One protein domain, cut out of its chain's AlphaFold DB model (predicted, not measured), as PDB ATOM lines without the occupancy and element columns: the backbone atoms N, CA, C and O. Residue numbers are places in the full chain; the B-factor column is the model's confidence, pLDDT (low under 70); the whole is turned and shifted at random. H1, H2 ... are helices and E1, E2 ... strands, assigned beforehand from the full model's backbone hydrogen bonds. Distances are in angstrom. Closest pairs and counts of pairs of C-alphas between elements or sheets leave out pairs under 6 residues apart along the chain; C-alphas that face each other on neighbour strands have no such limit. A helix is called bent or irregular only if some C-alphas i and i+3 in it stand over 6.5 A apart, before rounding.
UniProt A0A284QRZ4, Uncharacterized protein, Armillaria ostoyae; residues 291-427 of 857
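What this domain is: This is residues 291 to 427 of the 857 residues of an uncharacterized protein of Armillaria ostoyae (UniProt A0A284QRZ4). A small ribbon of two strands, E1 and E2, with H2 and the long loop of residues 323 to 335, makes one end of the model; beyond it lies a cluster of crossed helices in which H5 and H6 pack on the kinked helix H4 and H3 packs on H6. The long helix H1 leads into the ribbon and touches no helix, while residues 418 to 427 of H7 stick out from the far end of the cluster. The printed part has 137 residues, with seven named helices and two named strands in the order H1 E1 H2 E2 H3 H4 H5 H6 H7; the sheet is E1 - E2, antiparallel, and the class is mostly helix. The whole is only just compact, close to loose, with a radius of gyration of the C-alphas of 16.9 A and spans of 49 by 34 by 33 A.

Where its parts are: Find C-alpha 315 at (127.038, 96.275, 75.347), where E1 begins; it covers residues 315 to 318, and E2 covers residues 336 to 339. H2, residues 319 to 322, follows E1 directly, and H3 is residues 346 to 349. Go back to C-alpha 292 at (141.800, 113.372, 102.074): from there H1 runs 25.6 A to residue 309. H4 is residues 353 to 369, 16.6 A long; it is irregular, with C-alphas 355 and 358 9.3 A apart, and has a kink of 82 degrees near residue 360. H5, residues 378 to 389, measures 16.2 A, and H6, residues 394 to 401, 10.5 A. H7, residues 413 to 427, runs 20.9 A to C-alpha 427 at (151.214, 121.896, 88.699).

How they stand to each other: Start at the sheet: E1 and E2 are antiparallel at 170 degrees, with N 315 and O 339 2.8 A apart and N 337 and O 317 2.9 A apart, both within hydrogen-bond range. H2 is close to H3 but not clearly touching, the closest C-alphas being those of Glu 322 and Ala 346, 6.0 A. H3 touches H6, closest at the C-alphas of Ala 349 and Gly 395, 3.8 A. H6 touches H4 at a steep tilt of 59 degrees, the same way; look at the C-alphas of Cys 353 and Phe 394, 5.6 A. H4 touches H5 at a steep tilt of 51 degrees, opposite ways, closest at the C-alphas of Thr 354 and Ile 388, 5.2 A. H5, with residues 379 to 383 alone, only just touches residues 413 to 414 of H7, with 3 pairs of C-alphas within 8 A, the closest those of Ala 379 and Pro 414, 6.6 A. H1 and H4 are only just apart, 8.3 A at the closest. Every O i to N i+4 pair is within hydrogen-bond range in H1, H5, H6 and H7, and 11 of 13 in H4; H2 and H3 are too short for such a pair.

The domain as a whole: The two C-alphas farthest apart are those of Leu 293 and Glu 327, 50.9 A. The printed part has no cut. The links H2 to E2 and H6 to H7 are long. The mean pLDDT of the printed part is 88.5; look for values under 70 at residues 291 to 298 and 324 to 326.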
ATOM      1  N   TYR A 291     142.612 116.638  99.271       34.16
ATOM      2  CA  TYR A 291     142.536 115.248  98.781       34.16
ATOM      3  C   TYR A 291     142.137 114.244  99.844       34.16
ATOM      4  O   TYR A 291     141.587 113.246  99.432       34.16
ATOM      5  N   VAL A 292     142.293 114.422 101.155       33.91
ATOM      6  CA  VAL A 292     141.800 113.372 102.074       33.91
ATOM      7  C   VAL A 292     140.267 113.285 101.995       33.91
ATOM      8  O   VAL A 292     139.723 112.228 101.680       33.91
ATOM      9  N   LEU A 293     139.567 114.424 102.080       31.47
ATOM     10  CA  LEU A 293     138.105 114.478 101.916       31.47
ATOM     11  C   LEU A 293     137.639 114.232 100.452       31.47
ATOM     12  O   LEU A 293     136.665 113.503 100.239       31.47
ATOM     13  N   PRO A 294     138.294 114.781  99.405       51.06
ATOM     14  CA  PRO A 294     137.938 114.497  98.006       51.06
ATOM     15  C   PRO A 294     138.384 113.143  97.451       51.06
ATOM     16  O   PRO A 294     137.701 112.639  96.563       51.06
ATOM     17  N   LYS A 295     139.452 112.512  97.957       56.81
ATOM     18  CA  LYS A 295     139.867 111.146  97.582       56.81
ATOM     19  C   LYS A 295     138.873 110.134  98.122       56.81
ATOM     20  O   LYS A 295     138.424 109.307  97.341       56.81
ATOM     21  N   GLU A 296     138.411 110.269  99.366       62.03
ATOM     22  CA  GLU A 296     137.321 109.435  99.889       62.03
ATOM     23  C   GLU A 296     136.038 109.587  99.064       62.03
ATOM     24  O   GLU A 296     135.435 108.591  98.660       62.03
ATOM     25  N   ARG A 297     135.637 110.823  98.724       67.56
ATOM     26  CA  ARG A 297     134.479 111.071  97.840       67.56
ATOM     27  C   ARG A 297     134.692 110.519  96.428       67.56
ATOM     28  O   ARG A 297     133.753 110.001  95.826       67.56
ATOM     29  N   LYS A 298     135.897 110.641  95.868       69.94
ATOM     30  CA  LYS A 298     136.285 110.104  94.551       69.94
ATOM     31  C   LYS A 298     136.250 108.574  94.557       69.94
ATOM     32  O   LYS A 298     135.636 107.980  93.681       69.94
ATOM     33  N   GLU A 299     136.806 107.935  95.579       76.31
ATOM     34  CA  GLU A 299     136.788 106.482  95.764       76.31
ATOM     35  C   GLU A 299     135.377 105.950  96.032       76.31
ATOM     36  O   GLU A 299     135.001 104.913  95.491       76.31
ATOM     37  N   ALA A 300     134.565 106.655  96.824       79.56
ATOM     38  CA  ALA A 300     133.165 106.303  97.053       79.56
ATOM     39  C   ALA A 300     132.327 106.427  95.771       79.56
ATOM     40  O   ALA A 300     131.499 105.557  95.493       79.56
ATOM     41  N   ARG A 301     132.543 107.475  94.963       84.56
ATOM     42  CA  ARG A 301     131.920 107.611  93.632       84.56
ATOM     43  C   ARG A 301     132.362 106.496  92.695       84.56
ATOM     44  O   ARG A 301     131.515 105.865  92.071       84.56
ATOM     45  N   ARG A 302     133.663 106.200  92.645       83.38
ATOM     46  CA  ARG A 302     134.213 105.106  91.838       83.38
ATOM     47  C   ARG A 302     133.616 103.754  92.230       83.38
ATOM     48  O   ARG A 302     133.199 103.018  91.346       83.38
ATOM     49  N   ARG A 303     133.496 103.458  93.530       85.62
ATOM     50  CA  ARG A 303     132.837 102.237  94.028       85.62
ATOM     51  C   ARG A 303     131.387 102.141  93.557       85.62
ATOM     52  O   ARG A 303     131.020 101.143  92.951       85.62
ATOM     53  N   ARG A 304     130.592 103.201  93.738       87.56
ATOM     54  CA  ARG A 304     129.191 103.244  93.280       87.56
ATOM     55  C   ARG A 304     129.053 103.080  91.772       87.56
ATOM     56  O   ARG A 304     128.181 102.351  91.308       87.56
ATOM     57  N   ARG A 305     129.929 103.730  91.010       89.69
ATOM     58  CA  ARG A 305     130.022 103.592  89.555       89.69
ATOM     59  C   ARG A 305     130.317 102.145  89.161       89.69
ATOM     60  O   ARG A 305     129.601 101.574  88.346       89.69
ATOM     61  N   ASP A 306     131.351 101.550  89.748       87.81
ATOM     62  CA  ASP A 306     131.774 100.191  89.413       87.81
ATOM     63  C   ASP A 306     130.686  99.170  89.803       87.81
ATOM     64  O   ASP A 306     130.399  98.265  89.021       87.81
ATOM     65  N   GLU A 307     129.998  99.366  90.935       89.31
ATOM     66  CA  GLU A 307     128.811  98.597  91.334       89.31
ATOM     67  C   GLU A 307     127.640  98.763  90.359       89.31
ATOM     68  O   GLU A 307     126.977  97.776  90.032       89.31
ATOM     69  N   ALA A 308     127.372  99.981  89.879       89.31
ATOM     70  CA  ALA A 308     126.327 100.238  88.891       89.31
ATOM     71  C   ALA A 308     126.623  99.501  87.580       89.31
ATOM     72  O   ALA A 308     125.739  98.835  87.041       89.31
ATOM     73  N   TYR A 309     127.880  99.528  87.122       92.38
ATOM     74  CA  TYR A 309     128.295  98.870  85.882       92.38
ATOM     75  C   TYR A 309     128.050  97.363  85.912       92.38
ATOM     76  O   TYR A 309     127.630  96.812  84.906       92.38
ATOM     77  N   THR A 310     128.211  96.691  87.058       90.62
ATOM     78  CA  THR A 310     127.925  95.241  87.150       90.62
ATOM     79  C   THR A 310     126.460  94.875  86.882       90.62
ATOM     80  O   THR A 310     126.162  93.719  86.587       90.62
ATOM     81  N   LYS A 311     125.542  95.846  86.973       91.56
ATOM     82  CA  LYS A 311     124.094  95.661  86.786       91.56
ATOM     83  C   LYS A 311     123.622  96.056  85.386       91.56
ATOM     84  O   LYS A 311     122.446  95.871  85.074       91.56
ATOM     85  N   PHE A 312     124.498  96.621  84.556       93.00
ATOM     86  CA  PHE A 312     124.133  97.075  83.218       93.00
ATOM     87  C   PHE A 312     123.940  95.910  82.250       93.00
ATOM     88  O   PHE A 312     124.573  94.858  82.392       93.00
ATOM     89  N   PRO A 313     123.072  96.080  81.235       92.69
ATOM     90  CA  PRO A 313     123.026  95.142  80.127       92.69
ATOM     91  C   PRO A 313     124.382  95.115  79.416       92.69
ATOM     92  O   PRO A 313     125.081  96.124  79.334       92.69
ATOM     93  N   LYS A 314     124.747  93.951  78.872       94.06
ATOM     94  CA  LYS A 314     125.976  93.828  78.087       94.06
ATOM     95  C   LYS A 314     125.868  94.660  76.809       94.06
ATOM     96  O   LYS A 314     124.941  94.465  76.024       94.06
ATOM     97  N   VAL A 315     126.841  95.530  76.587       93.81
ATOM     98  CA  VAL A 315     127.038  96.275  75.347       93.81
ATOM     99  C   VAL A 315     128.035  95.519  74.480       93.81
ATOM    100  O   VAL A 315     129.003  94.957  74.988       93.81
ATOM    101  N   THR A 316     127.788  95.494  73.169       95.50
ATOM    102  CA  THR A 316     128.707  94.912  72.189       95.50
ATOM    103  C   THR A 316     129.130  95.973  71.184       95.50
ATOM    104  O   THR A 316     128.270  96.582  70.553       95.50
ATOM    105  N   ILE A 317     130.439  96.142  70.999       95.44
ATOM    106  CA  ILE A 317     131.007  96.841  69.841       95.44
ATOM    107  C   ILE A 317     131.827  95.848  69.024       95.44
ATOM    108  O   ILE A 317     132.473  94.955  69.572       95.44
ATOM    109  N   SER A 318     131.781  95.975  67.705       93.88
ATOM    110  CA  SER A 318     132.507  95.091  66.795       93.88
ATOM    111  C   SER A 318     133.212  95.895  65.722       93.88
ATOM    112  O   SER A 318     132.773  96.985  65.362       93.88
ATOM    113  N   ALA A 319     134.262  95.333  65.142       91.50
ATOM    114  CA  ALA A 319     134.933  95.963  64.018       91.50
ATOM    115  C   ALA A 319     133.962  96.290  62.868       91.50
ATOM    116  O   ALA A 319     133.978  97.394  62.347       91.50
ATOM    117  N   HIS A 320     133.022  95.391  62.554       86.50
ATOM    118  CA  HIS A 320     132.004  95.595  61.511       86.50
ATOM    119  C   HIS A 320     131.055  96.769  61.768       86.50
ATOM    120  O   HIS A 320     130.441  97.270  60.829       86.50
ATOM    121  N   THR A 321     130.909  97.197  63.023       84.62
ATOM    122  CA  THR A 321     130.083  98.355  63.390       84.62
ATOM    123  C   THR A 321     130.898  99.634  63.555       84.62
ATOM    124  O   THR A 321     130.337 100.719  63.427       84.62
ATOM    125  N   GLU A 322     132.195  99.523  63.849       89.31
ATOM    126  CA  GLU A 322     133.070 100.665  64.139       89.31
ATOM    127  C   GLU A 322     133.847 101.152  62.904       89.31
ATOM    128  O   GLU A 322     134.126 102.343  62.800       89.31
ATOM    129  N   ILE A 323     134.156 100.274  61.940       85.81
ATOM    130  CA  ILE A 323     134.889 100.622  60.714       85.81
ATOM    131  C   ILE A 323     134.096 100.266  59.449       85.81
ATOM    132  O   ILE A 323     133.446  99.229  59.355       85.81
ATOM    133  N   SER A 324     134.159 101.141  58.443       68.50
ATOM    134  CA  SER A 324     133.349 101.046  57.219       68.50
ATOM    135  C   SER A 324     133.868 100.053  56.166       68.50
ATOM    136  O   SER A 324     133.109  99.701  55.269       68.50
ATOM    137  N   ASN A 325     135.117  99.580  56.275       68.00
ATOM    138  CA  ASN A 325     135.729  98.580  55.389       68.00
ATOM    139  C   ASN A 325     136.472  97.534  56.235       68.00
ATOM    140  O   ASN A 325     137.611  97.768  56.637       68.00
ATOM    141  N   VAL A 326     135.827  96.404  56.530       63.09
ATOM    142  CA  VAL A 326     136.445  95.303  57.285       63.09
ATOM    143  C   VAL A 326     137.054  94.296  56.313       63.09
ATOM    144  O   VAL A 326     136.325  93.555  55.655       63.09
ATOM    145  N   GLU A 327     138.383  94.268  56.223       70.81
ATOM    146  CA  GLU A 327     139.119  93.099  55.723       70.81
ATOM    147  C   GLU A 327     139.179  92.004  56.809       70.81
ATOM    148  O   GLU A 327     138.704  92.194  57.930       70.81
ATOM    149  N   GLU A 328     139.735  90.832  56.500       82.31
ATOM    150  CA  GLU A 328     139.874  89.747  57.476       82.31
ATOM    151  C   GLU A 328     140.706  90.186  58.700       82.31
ATOM    152  O   GLU A 328     141.880  90.539  58.592       82.31
ATOM    153  N   ILE A 329     140.093  90.166  59.890       88.25
ATOM    154  CA  ILE A 329     140.739  90.604  61.136       88.25
ATOM    155  C   ILE A 329     141.498  89.436  61.761       88.25
ATOM    156  O   ILE A 329     140.917  88.544  62.399       88.25
ATOM    157  N   MET A 330     142.818  89.486  61.613       88.75
ATOM    158  CA  MET A 330     143.733  88.441  62.071       88.75
ATOM    159  C   MET A 330     143.846  88.354  63.597       88.75
ATOM    160  O   MET A 330     144.025  87.260  64.125       88.75
ATOM    161  N   VAL A 331     143.730  89.480  64.310       92.00
ATOM    162  CA  VAL A 331     143.852  89.550  65.776       92.00
ATOM    163  C   VAL A 331     142.478  89.308  66.416       92.00
ATOM    164  O   VAL A 331     141.603  90.170  66.306       92.00
ATOM    165  N   PRO A 332     142.235  88.180  67.113       92.69
ATOM    166  CA  PRO A 332     140.912  87.861  67.651       92.69
ATOM    167  C   PRO A 332     140.379  88.917  68.623       92.69
ATOM    168  O   PRO A 332     139.198  89.260  68.565       92.69
ATOM    169  N   LEU A 333     141.256  89.488  69.457       94.62
ATOM    170  CA  LEU A 333     140.896  90.531  70.420       94.62
ATOM    171  C   LEU A 333     140.489  91.860  69.763       94.62
ATOM    172  O   LEU A 333     139.912  92.695  70.446       94.62
ATOM    173  N   GLN A 334     140.729  92.056  68.463       95.00
ATOM    174  CA  GLN A 334     140.282  93.241  67.715       95.00
ATOM    175  C   GLN A 334     138.888  93.067  67.082       95.00
ATOM    176  O   GLN A 334     138.338  94.020  66.535       95.00
ATOM    177  N   ARG A 335     138.298  91.862  67.120       94.38
ATOM    178  CA  ARG A 335     137.062  91.554  66.373       94.38
ATOM    179  C   ARG A 335     135.815  92.140  67.031       94.38
ATOM    180  O   ARG A 335     135.052  92.857  66.384       94.38
ATOM    181  N   THR A 336     135.611  91.814  68.306       95.75
ATOM    182  CA  THR A 336     134.399  92.153  69.062       95.75
ATOM    183  C   THR A 336     134.733  92.297  70.541       95.75
ATOM    184  O   THR A 336     135.506  91.506  71.076       95.75
ATOM    185  N   TYR A 337     134.121  93.272  71.203       97.25
ATOM    186  CA  TYR A 337     134.127  93.438  72.654       97.25
ATOM    187  C   TYR A 337     132.694  93.353  73.178       97.25
ATOM    188  O   TYR A 337     131.807  94.010  72.629       97.25
ATOM    189  N   THR A 338     132.475  92.578  74.243       96.50
ATOM    190  CA  THR A 338     131.169  92.457  74.905       96.50
ATOM    191  C   THR A 338     131.322  92.432  76.425       96.50
ATOM    192  O   THR A 338     131.818  91.454  76.983       96.50
ATOM    193  N   ASP A 339     130.814  93.456  77.108       95.38
ATOM    194  CA  ASP A 339     130.813  93.555  78.575       95.38
ATOM    195  C   ASP A 339     129.637  94.424  79.049       95.38
ATOM    196  O   ASP A 339     128.984  95.107  78.272       95.38
ATOM    197  N   THR A 340     129.362  94.398  80.343       94.50
ATOM    198  CA  THR A 340     128.468  95.298  81.086       94.50
ATOM    199  C   THR A 340     128.994  96.734  81.213       94.50
ATOM    200  O   THR A 340     128.250  97.641  81.578       94.50
ATOM    201  N   LYS A 341     130.274  96.980  80.914       95.00
ATOM    202  CA  LYS A 341     130.851  98.329  80.958       95.00
ATOM    203  C   LYS A 341     130.179  99.239  79.916       95.00
ATOM    204  O   LYS A 341     129.980  98.801  78.782       95.00
ATOM    205  N   PRO A 342     129.860 100.506  80.250       94.75
ATOM    206  CA  PRO A 342     129.131 101.409  79.356       94.75
ATOM    207  C   PRO A 342     130.050 102.000  78.274       94.75
ATOM    208  O   PRO A 342     130.356 103.191  78.249       94.75
ATOM    209  N   VAL A 343     130.548 101.151  77.382       96.81
ATOM    210  CA  VAL A 343     131.343 101.561  76.221       96.81
ATOM    211  C   VAL A 343     130.399 102.058  75.127       96.81
ATOM    212  O   VAL A 343     129.447 101.365  74.778       96.81
ATOM    213  N   ILE A 344     130.657 103.240  74.564       96.88
ATOM    214  CA  ILE A 344     129.838 103.800  73.473       96.88
ATOM    215  C   ILE A 344     130.451 103.515  72.098       96.88
ATOM    216  O   ILE A 344     131.673 103.440  71.957       96.88
ATOM    217  N   SER A 345     129.620 103.373  71.066       96.44
ATOM    218  CA  SER A 345     130.102 103.213  69.687       96.44
ATOM    219  C   SER A 345     130.759 104.493  69.165       96.44
ATOM    220  O   SER A 345     130.410 105.595  69.602       96.44
ATOM    221  N   ALA A 346     131.673 104.385  68.196       94.94
ATOM    222  CA  ALA A 346     132.275 105.550  67.544       94.94
ATOM    223  C   ALA A 346     131.212 106.461  66.908       94.94
ATOM    224  O   ALA A 346     131.309 107.682  67.003       94.94
ATOM    225  N   SER A 347     130.160 105.881  66.323       94.81
ATOM    226  CA  SER A 347     129.035 106.634  65.752       94.81
ATOM    227  C   SER A 347     128.331 107.508  66.800       94.81
ATOM    228  O   SER A 347     128.146 108.708  66.582       94.81
ATOM    229  N   LEU A 348     128.016 106.945  67.975       96.38
ATOM    230  CA  LEU A 348     127.417 107.712  69.067       96.38
ATOM    231  C   LEU A 348     128.396 108.765  69.599       96.38
ATOM    232  O   LEU A 348     128.018 109.926  69.729       96.38
ATOM    233  N   ALA A 349     129.660 108.394  69.824       97.50
ATOM    234  CA  ALA A 349     130.698 109.314  70.288       97.50
ATOM    235  C   ALA A 349     130.852 110.540  69.371       97.50
ATOM    236  O   ALA A 349     131.016 111.653  69.861       97.50
ATOM    237  N   ASN A 350     130.747 110.349  68.052       96.88
ATOM    238  CA  ASN A 350     130.879 111.398  67.035       96.88
ATOM    239  C   ASN A 350     129.646 112.319  66.917       96.88
ATOM    240  O   ASN A 350     129.676 113.280  66.145       96.88
ATOM    241  N   THR A 351     128.556 112.052  67.641       97.75
ATOM    242  CA  THR A 351     127.342 112.875  67.569       97.75
ATOM    243  C   THR A 351     127.572 114.216  68.263       97.75
ATOM    244  O   THR A 351     127.895 114.253  69.443       97.75
ATOM    245  N   LEU A 352     127.399 115.338  67.556       97.62
ATOM    246  CA  LEU A 352     127.601 116.669  68.139       97.62
ATOM    247  C   LEU A 352     126.576 116.966  69.243       97.62
ATOM    248  O   LEU A 352     125.371 116.811  69.033       97.62
ATOM    249  N   CYS A 353     127.030 117.507  70.376       97.38
ATOM    250  CA  CYS A 353     126.146 117.943  71.461       97.38
ATOM    251  C   CYS A 353     125.154 119.019  70.992       97.38
ATOM    252  O   CYS A 353     124.001 119.032  71.412       97.38
ATOM    253  N   THR A 354     125.564 119.882  70.056       96.38
ATOM    254  CA  THR A 354     124.687 120.888  69.432       96.38
ATOM    255  C   THR A 354     123.533 120.268  68.641       96.38
ATOM    256  O   THR A 354     122.470 120.876  68.563       96.38
ATOM    257  N   ALA A 355     123.721 119.075  68.070       96.38
ATOM    258  CA  ALA A 355     122.681 118.362  67.332       96.38
ATOM    259  C   ALA A 355     121.690 117.652  68.268       96.38
ATOM    260  O   ALA A 355     120.509 117.556  67.943       96.38
ATOM    261  N   LEU A 356     122.157 117.181  69.429       95.88
ATOM    262  CA  LEU A 356     121.306 116.583  70.464       95.88
ATOM    263  C   LEU A 356     120.489 117.638  71.225       95.88
ATOM    264  O   LEU A 356     119.374 117.362  71.671       95.88
ATOM    265  N   GLY A 357     121.043 118.843  71.381       95.50
ATOM    266  CA  GLY A 357     120.493 119.865  72.264       95.50
ATOM    267  C   GLY A 357     120.571 119.459  73.741       95.50
ATOM    268  O   GLY A 357     121.019 118.369  74.088       95.50
ATOM    269  N   LEU A 358     120.125 120.350  74.628       95.62
ATOM    270  CA  LEU A 358     120.235 120.159  76.079       95.62
ATOM    271  C   LEU A 358     119.502 118.893  76.562       95.62
ATOM    272  O   LEU A 358     120.080 118.055  77.253       95.62
ATOM    273  N   GLN A 359     118.239 118.741  76.148       95.69
ATOM    274  CA  GLN A 359     117.389 117.611  76.526       95.69
ATOM    275  C   GLN A 359     117.919 116.288  75.959       95.69
ATOM    276  O   GLN A 359     118.065 115.321  76.700       95.69
ATOM    277  N   GLY A 360     118.254 116.254  74.663       96.19
ATOM    278  CA  GLY A 360     118.752 115.038  74.022       96.19
ATOM    279  C   GLY A 360     120.101 114.593  74.586       96.19
ATOM    280  O   GLY A 360     120.333 113.398  74.744       96.19
ATOM    281  N   LEU A 361     120.976 115.536  74.952       96.31
ATOM    282  CA  LEU A 361     122.255 115.218  75.582       96.31
ATOM    283  C   LEU A 361     122.062 114.578  76.965       96.31
ATOM    284  O   LEU A 361     122.678 113.549  77.244       96.31
ATOM    285  N   LEU A 362     121.183 115.140  77.804       96.25
ATOM    286  CA  LEU A 362     120.852 114.558  79.110       96.25
ATOM    287  C   LEU A 362     120.243 113.160  78.965       96.25
ATOM    288  O   LEU A 362     120.645 112.241  79.674       96.25
ATOM    289  N   GLU A 363     119.283 112.995  78.053       95.75
ATOM    290  CA  GLU A 363     118.637 111.705  77.801       95.75
ATOM    291  C   GLU A 363     119.658 110.646  77.394       95.75
ATOM    292  O   GLU A 363     119.659 109.554  77.958       95.75
ATOM    293  N   GLN A 364     120.580 110.975  76.485       96.50
ATOM    294  CA  GLN A 364     121.624 110.042  76.065       96.50
ATOM    295  C   GLN A 364     122.596 109.690  77.199       96.50
ATOM    296  O   GLN A 364     122.971 108.524  77.335       96.50
ATOM    297  N   LEU A 365     122.977 110.650  78.049       95.44
ATOM    298  CA  LEU A 365     123.805 110.378  79.232       95.44
ATOM    299  C   LEU A 365     123.077 109.476  80.233       95.44
ATOM    300  O   LEU A 365     123.646 108.481  80.678       95.44
ATOM    301  N   ASN A 366     121.809 109.766  80.529       93.44
ATOM    302  CA  ASN A 366     120.972 108.955  81.411       93.44
ATOM    303  C   ASN A 366     120.812 107.520  80.893       93.44
ATOM    304  O   ASN A 366     120.985 106.576  81.662       93.44
ATOM    305  N   ILE A 367     120.546 107.351  79.593       93.19
ATOM    306  CA  ILE A 367     120.439 106.037  78.942       93.19
ATOM    307  C   ILE A 367     121.767 105.278  79.043       93.19
ATOM    308  O   ILE A 367     121.783 104.126  79.471       93.19
ATOM    309  N   THR A 368     122.880 105.922  78.685       93.94
ATOM    310  CA  THR A 368     124.208 105.284  78.644       93.94
ATOM    311  C   THR A 368     124.712 104.909  80.040       93.94
ATOM    312  O   THR A 368     125.355 103.877  80.215       93.94
ATOM    313  N   LEU A 369     124.423 105.741  81.042       93.06
ATOM    314  CA  LEU A 369     124.897 105.580  82.419       93.06
ATOM    315  C   LEU A 369     123.859 104.942  83.349       93.06
ATOM    316  O   LEU A 369     124.111 104.849  84.549       93.06
ATOM    317  N   GLY A 370     122.695 104.532  82.838       89.38
ATOM    318  CA  GLY A 370     121.623 103.944  83.646       89.38
ATOM    319  C   GLY A 370     121.172 104.847  84.802       89.38
ATOM    320  O   GLY A 370     120.926 104.355  85.903       89.38
ATOM    321  N   THR A 371     121.120 106.162  84.576       89.19
ATOM    322  CA  THR A 371     120.760 107.175  85.586       89.19
ATOM    323  C   THR A 371     119.470 107.910  85.216       89.19
ATOM    324  O   THR A 371     118.942 107.761  84.118       89.19
ATOM    325  N   SER A 372     118.927 108.683  86.159       87.94
ATOM    326  CA  SER A 372     117.678 109.439  85.995       87.94
ATOM    327  C   SER A 372     117.840 110.902  86.422       87.94
ATOM    328  O   SER A 372     116.998 111.443  87.139       87.94
ATOM    329  N   CYS A 373     118.957 111.533  86.051       87.00
ATOM    330  CA  CYS A 373     119.201 112.947  86.337       87.00
ATOM    331  C   CYS A 373     118.178 113.831  85.603       87.00
ATOM    332  O   CYS A 373     117.762 113.500  84.493       87.00
ATOM    333  N   SER A 374     117.782 114.955  86.206       88.38
ATOM    334  CA  SER A 374     116.785 115.876  85.643       88.38
ATOM    335  C   SER A 374     117.383 117.253  85.340       88.38
ATOM    336  O   SER A 374     118.298 117.717  86.024       88.38
ATOM    337  N   LEU A 375     116.805 117.954  84.356       90.25
ATOM    338  CA  LEU A 375     117.100 119.370  84.088       90.25
ATOM    339  C   LEU A 375     116.567 120.318  85.177       90.25
ATOM    340  O   LEU A 375     116.681 121.525  85.041       90.25
ATOM    341  N   GLU A 376     116.003 119.814  86.275       88.38
ATOM    342  CA  GLU A 376     115.690 120.655  87.439       88.38
ATOM    343  C   GLU A 376     116.948 120.970  88.258       88.38
ATOM    344  O   GLU A 376     116.923 121.841  89.123       88.38
ATOM    345  N   THR A 377     118.058 120.277  87.982       88.94
ATOM    346  CA  THR A 377     119.332 120.460  88.676       88.94
ATOM    347  C   THR A 377     120.178 121.514  87.947       88.94
ATOM    348  O   THR A 377     120.702 121.222  86.869       88.94
ATOM    349  N   PRO A 378     120.393 122.721  88.514       90.31
ATOM    350  CA  PRO A 378     121.075 123.812  87.807       90.31
ATOM    351  C   PRO A 378     122.516 123.475  87.402       90.31
ATOM    352  O   PRO A 378     122.970 123.867  86.330       90.31
ATOM    353  N   ALA A 379     123.228 122.703  88.229       90.31
ATOM    354  CA  ALA A 379     124.585 122.256  87.925       90.31
ATOM    355  C   ALA A 379     124.640 121.332  86.695       90.31
ATOM    356  O   ALA A 379     125.558 121.451  85.891       90.31
ATOM    357  N   VAL A 380     123.642 120.458  86.517       91.62
ATOM    358  CA  VAL A 380     123.538 119.594  85.330       91.62
ATOM    359  C   VAL A 380     123.303 120.450  84.088       91.62
ATOM    360  O   VAL A 380     124.014 120.273  83.108       91.62
ATOM    361  N   ILE A 381     122.377 121.417  84.137       93.81
ATOM    362  CA  ILE A 381     122.136 122.339  83.012       93.81
ATOM    363  C   ILE A 381     123.436 123.040  82.605       93.81
ATOM    364  O   ILE A 381     123.815 122.965  81.441       93.81
ATOM    365  N   SER A 382     124.137 123.639  83.570       92.31
ATOM    366  CA  SER A 382     125.384 124.377  83.335       92.31
ATOM    367  C   SER A 382     126.439 123.532  82.606       92.31
ATOM    368  O   SER A 382     126.978 123.948  81.583       92.31
ATOM    369  N   LEU A 383     126.670 122.290  83.053       92.31
ATOM    370  CA  LEU A 383     127.642 121.389  82.417       92.31
ATOM    371  C   LEU A 383     127.254 121.015  80.978       92.31
ATOM    372  O   LEU A 383     128.114 120.905  80.101       92.31
ATOM    373  N   LEU A 384     125.964 120.804  80.719       95.00
ATOM    374  CA  LEU A 384     125.470 120.458  79.386       95.00
ATOM    375  C   LEU A 384     125.482 121.668  78.439       95.00
ATOM    376  O   LEU A 384     125.804 121.517  77.259       95.00
ATOM    377  N   GLU A 385     125.186 122.867  78.942       95.56
ATOM    378  CA  GLU A 385     125.332 124.123  78.200       95.56
ATOM    379  C   GLU A 385     126.796 124.370  77.819       95.56
ATOM    380  O   GLU A 385     127.071 124.682  76.657       95.56
ATOM    381  N   ASP A 386     127.737 124.122  78.734       94.19
ATOM    382  CA  ASP A 386     129.176 124.198  78.460       94.19
ATOM    383  C   ASP A 386     129.598 123.237  77.337       94.19
ATOM    384  O   ASP A 386     130.378 123.618  76.459       94.19
ATOM    385  N   CYS A 387     129.053 122.015  77.290       95.38
ATOM    386  CA  CYS A 387     129.316 121.074  76.191       95.38
ATOM    387  C   CYS A 387     128.886 121.639  74.833       95.38
ATOM    388  O   CYS A 387     129.602 121.514  73.835       95.38
ATOM    389  N   ILE A 388     127.697 122.239  74.787       95.81
ATOM    390  CA  ILE A 388     127.109 122.801  73.571       95.81
ATOM    391  C   ILE A 388     127.895 124.044  73.135       95.81
ATOM    392  O   ILE A 388     128.246 124.163  71.958       95.81
ATOM    393  N   ALA A 389     128.226 124.932  74.076       96.25
ATOM    394  CA  ALA A 389     128.987 126.154  73.827       96.25
ATOM    395  C   ALA A 389     130.390 125.855  73.276       96.25
ATOM    396  O   ALA A 389     130.823 126.481  72.305       96.25
ATOM    397  N   ASN A 390     131.064 124.844  73.831       93.06
ATOM    398  CA  ASN A 390     132.381 124.395  73.373       93.06
ATOM    399  C   ASN A 390     132.332 123.488  72.130       93.06
ATOM    400  O   ASN A 390     133.378 123.036  71.664       93.06
ATOM    401  N   LYS A 391     131.141 123.244  71.562       94.69
ATOM    402  CA  LYS A 391     130.919 122.391  70.377       94.69
ATOM    403  C   LYS A 391     131.486 120.980  70.541       94.69
ATOM    404  O   LYS A 391     131.999 120.400  69.585       94.69
ATOM    405  N   TYR A 392     131.393 120.435  71.749       96.06
ATOM    406  CA  TYR A 392     131.806 119.065  72.009       96.06
ATOM    407  C   TYR A 392     130.918 118.071  71.264       96.06
ATOM    408  O   TYR A 392     129.746 118.331  70.972       96.06
ATOM    409  N   ASP A 393     131.499 116.919  70.956       97.88
ATOM    410  CA  ASP A 393     130.738 115.729  70.617       97.88
ATOM    411  C   ASP A 393     130.355 114.950  71.881       97.88
ATOM    412  O   ASP A 393     130.858 115.205  72.984       97.88
ATOM    413  N   PHE A 394     129.425 114.012  71.723       98.38
ATOM    414  CA  PHE A 394     128.893 113.219  72.818       98.38
ATOM    415  C   PHE A 394     129.995 112.421  73.508       98.38
ATOM    416  O   PHE A 394     129.989 112.327  74.728       98.38
ATOM    417  N   GLY A 395     130.973 111.898  72.761       97.88
ATOM    418  CA  GLY A 395     132.116 111.189  73.332       97.88
ATOM    419  C   GLY A 395     132.923 112.073  74.278       97.88
ATOM    420  O   GLY A 395     133.272 111.648  75.376       97.88
ATOM    421  N   THR A 396     133.168 113.327  73.905       97.25
ATOM    422  CA  THR A 396     133.941 114.273  74.720       97.25
ATOM    423  C   THR A 396     133.182 114.642  75.989       97.25
ATOM    424  O   THR A 396     133.764 114.631  77.075       97.25
ATOM    425  N   ALA A 397     131.877 114.912  75.878       96.50
ATOM    426  CA  ALA A 397     131.017 115.152  77.036       96.50
ATOM    427  C   ALA A 397     130.973 113.917  77.954       96.50
ATOM    428  O   ALA A 397     131.243 114.003  79.151       96.50
ATOM    429  N   TYR A 398     130.718 112.744  77.378       97.38
ATOM    430  CA  TYR A 398     130.665 111.476  78.092       97.38
ATOM    431  C   TYR A 398     131.976 111.177  78.832       97.38
ATOM    432  O   TYR A 398     131.955 110.904  80.029       97.38
ATOM    433  N   GLY A 399     133.126 111.287  78.162       95.12
ATOM    434  CA  GLY A 399     134.437 111.019  78.758       95.12
ATOM    435  C   GLY A 399     134.822 111.998  79.870       95.12
ATOM    436  O   GLY A 399     135.426 111.588  80.859       95.12
ATOM    437  N   ARG A 400     134.439 113.278  79.755       91.62
ATOM    438  CA  ARG A 400     134.723 114.295  80.784       91.62
ATOM    439  C   ARG A 400     133.849 114.166  82.026       91.62
ATOM    440  O   ARG A 400     134.331 114.447  83.119       91.62
ATOM    441  N   TYR A 401     132.582 113.780  81.870       91.19
ATOM    442  CA  TYR A 401     131.608 113.858  82.966       91.19
ATOM    443  C   TYR A 401     131.175 112.503  83.533       91.19
ATOM    444  O   TYR A 401     130.617 112.468  84.629       91.19
ATOM    445  N   ARG A 402     131.469 111.374  82.866       92.25
ATOM    446  CA  ARG A 402     131.113 110.019  83.344       92.25
ATOM    447  C   ARG A 402     131.562 109.747  84.779       92.25
ATOM    448  O   ARG A 402     130.832 109.120  85.542       92.25
ATOM    449  N   THR A 403     132.765 110.179  85.138       87.44
ATOM    450  CA  THR A 403     133.382 109.967  86.458       87.44
ATOM    451  C   THR A 403     132.627 110.680  87.577       87.44
ATOM    452  O   THR A 403     132.423 110.124  88.654       87.44
ATOM    453  N   VAL A 404     132.126 111.885  87.302       88.25
ATOM    454  CA  VAL A 404     131.382 112.697  88.272       88.25
ATOM    455  C   VAL A 404     129.873 112.440  88.256       88.25
ATOM    456  O   VAL A 404     129.179 112.879  89.170       88.25
ATOM    457  N   TRP A 405     129.365 111.687  87.274       89.50
ATOM    458  CA  TRP A 405     127.929 111.458  87.063       89.50
ATOM    459  C   TRP A 405     127.237 110.668  88.188       89.50
ATOM    460  O   TRP A 405     126.037 110.811  88.395       89.50
ATOM    461  N   TYR A 406     127.988 109.868  88.955       85.62
ATOM    462  CA  TYR A 406     127.487 109.108  90.116       85.62
ATOM    463  C   TYR A 406     127.614 109.886  91.439       85.62
ATOM    464  O   TYR A 406     127.828 109.298  92.501       85.62
ATOM    465  N   THR A 407     127.535 111.217  91.398       85.25
ATOM    466  CA  THR A 407     127.560 112.054  92.607       85.25
ATOM    467  C   THR A 407     126.244 111.979  93.394       85.25
ATOM    468  O   THR A 407     125.176 111.831  92.806       85.25
ATOM    469  N   ASP A 408     126.314 112.115  94.725       80.50
ATOM    470  CA  ASP A 408     125.123 112.358  95.568       80.50
ATOM    471  C   ASP A 408     124.770 113.846  95.657       80.50
ATOM    472  O   ASP A 408     123.664 114.212  96.044       80.50
ATOM    473  N   ASP A 409     125.728 114.709  95.322       85.56
ATOM    474  CA  ASP A 409     125.617 116.152  95.451       85.56
ATOM    475  C   ASP A 409     126.098 116.813  94.160       85.56
ATOM    476  O   ASP A 409     127.292 116.869  93.864       85.56
ATOM    477  N   TRP A 410     125.142 117.294  93.369       88.88
ATOM    478  CA  TRP A 410     125.411 118.021  92.133       88.88
ATOM    479  C   TRP A 410     125.869 119.460  92.372       88.88
ATOM    480  O   TRP A 410     126.490 120.042  91.485       88.88
ATOM    481  N   SER A 411     125.593 120.041  93.546       86.19
ATOM    482  CA  SER A 411     125.882 121.455  93.812       86.19
ATOM    483  C   SER A 411     127.380 121.760  93.845       86.19
ATOM    484  O   SER A 411     127.785 122.873  93.525       86.19
ATOM    485  N   THR A 412     128.208 120.761  94.159       85.88
ATOM    486  CA  THR A 412     129.664 120.904  94.297       85.88
ATOM    487  C   THR A 412     130.454 120.538  93.040       85.88
ATOM    488  O   THR A 412     131.630 120.886  92.943       85.88
ATOM    489  N   ILE A 413     129.836 119.875  92.055       88.38
ATOM    490  CA  ILE A 413     130.548 119.316  90.891       88.38
ATOM    491  C   ILE A 413     131.182 120.380  89.987       88.38
ATOM    492  O   ILE A 413     132.348 120.202  89.629       88.38
ATOM    493  N   PRO A 414     130.497 121.483  89.617       89.25
ATOM    494  CA  PRO A 414     131.110 122.495  88.758       89.25
ATOM    495  C   PRO A 414     132.376 123.106  89.377       89.25
ATOM    496  O   PRO A 414     133.401 123.227  88.706       89.25
ATOM    497  N   ASP A 415     132.334 123.425  90.674       87.75
ATOM    498  CA  ASP A 415     133.480 123.975  91.404       87.75
ATOM    499  C   ASP A 415     134.595 122.943  91.587       87.75
ATOM    500  O   ASP A 415     135.775 123.287  91.524       87.75
ATOM    501  N   GLU A 416     134.246 121.671  91.795       86.00
ATOM    502  CA  GLU A 416     135.219 120.584  91.873       86.00
ATOM    503  C   GLU A 416     136.000 120.437  90.560       86.00
ATOM    504  O   GLU A 416     137.229 120.386  90.585       86.00
ATOM    505  N   LEU A 417     135.311 120.392  89.415       88.00
ATOM    506  CA  LEU A 417     135.958 120.256  88.108       88.00
ATOM    507  C   LEU A 417     136.859 121.451  87.791       88.00
ATOM    508  O   LEU A 417     137.995 121.250  87.363       88.00
ATOM    509  N   ARG A 418     136.392 122.673  88.080       89.00
ATOM    510  CA  ARG A 418     137.191 123.896  87.920       89.00
ATOM    511  C   ARG A 418     138.475 123.836  88.750       89.00
ATOM    512  O   ARG A 418     139.554 124.067  88.218       89.00
ATOM    513  N   LYS A 419     138.382 123.431  90.021       87.44
ATOM    514  CA  LYS A 419     139.554 123.265  90.899       87.44
ATOM    515  C   LYS A 419     140.526 122.202  90.388       87.44
ATOM    516  O   LYS A 419     141.734 122.393  90.489       87.44
ATOM    517  N   ARG A 420     140.029 121.081  89.849       86.25
ATOM    518  CA  ARG A 420     140.882 120.029  89.260       86.25
ATOM    519  C   ARG A 420     141.668 120.557  88.054       86.25
ATOM    520  O   ARG A 420     142.859 120.276  87.946       86.25
ATOM    521  N   GLU A 421     141.019 121.319  87.179       91.50
ATOM    522  CA  GLU A 421     141.647 121.935  86.001       91.50
ATOM    523  C   GLU A 421     142.671 123.018  86.377       91.50
ATOM    524  O   GLU A 421     143.793 123.020  85.858       91.50
ATOM    525  N   GLU A 422     142.314 123.910  87.308       88.25
ATOM    526  CA  GLU A 422     143.207 124.948  87.842       88.25
ATOM    527  C   GLU A 422     144.457 124.320  88.465       88.25
ATOM    528  O   GLU A 422     145.577 124.721  88.158       88.25
ATOM    529  N   MET A 423     144.283 123.269  89.264       81.50
ATOM    530  CA  MET A 423     145.386 122.567  89.911       81.50
ATOM    531  C   MET A 423     146.303 121.845  88.917       81.50
ATOM    532  O   MET A 423     147.521 121.940  89.054       81.50
ATOM    533  N   ASP A 424     145.768 121.157  87.901       87.19
ATOM    534  CA  ASP A 424     146.606 120.557  86.847       87.19
ATOM    535  C   ASP A 424     147.414 121.630  86.102       87.19
ATOM    536  O   ASP A 424     148.607 121.444  85.849       87.19
ATOM    537  N   SER A 425     146.796 122.781  85.826       88.31
ATOM    538  CA  SER A 425     147.467 123.918  85.190       88.31
ATOM    539  C   SER A 425     148.581 124.492  86.069       88.31
ATOM    540  O   SER A 425     149.707 124.663  85.598       88.31
ATOM    541  N   GLU A 426     148.307 124.729  87.354       85.81
ATOM    542  CA  GLU A 426     149.300 125.213  88.317       85.81
ATOM    543  C   GLU A 426     150.463 124.229  88.491       85.81
ATOM    544  O   GLU A 426     151.622 124.642  88.507       85.81
ATOM    545  N   ASN A 427     150.181 122.926  88.587       78.62
ATOM    546  CA  ASN A 427     151.214 121.896  88.699       78.62
ATOM    547  C   ASN A 427     152.159 121.920  87.505       78.62
ATOM    548  O   ASN A 427     153.371 121.864  87.677       78.62
TER     549      ASN A 427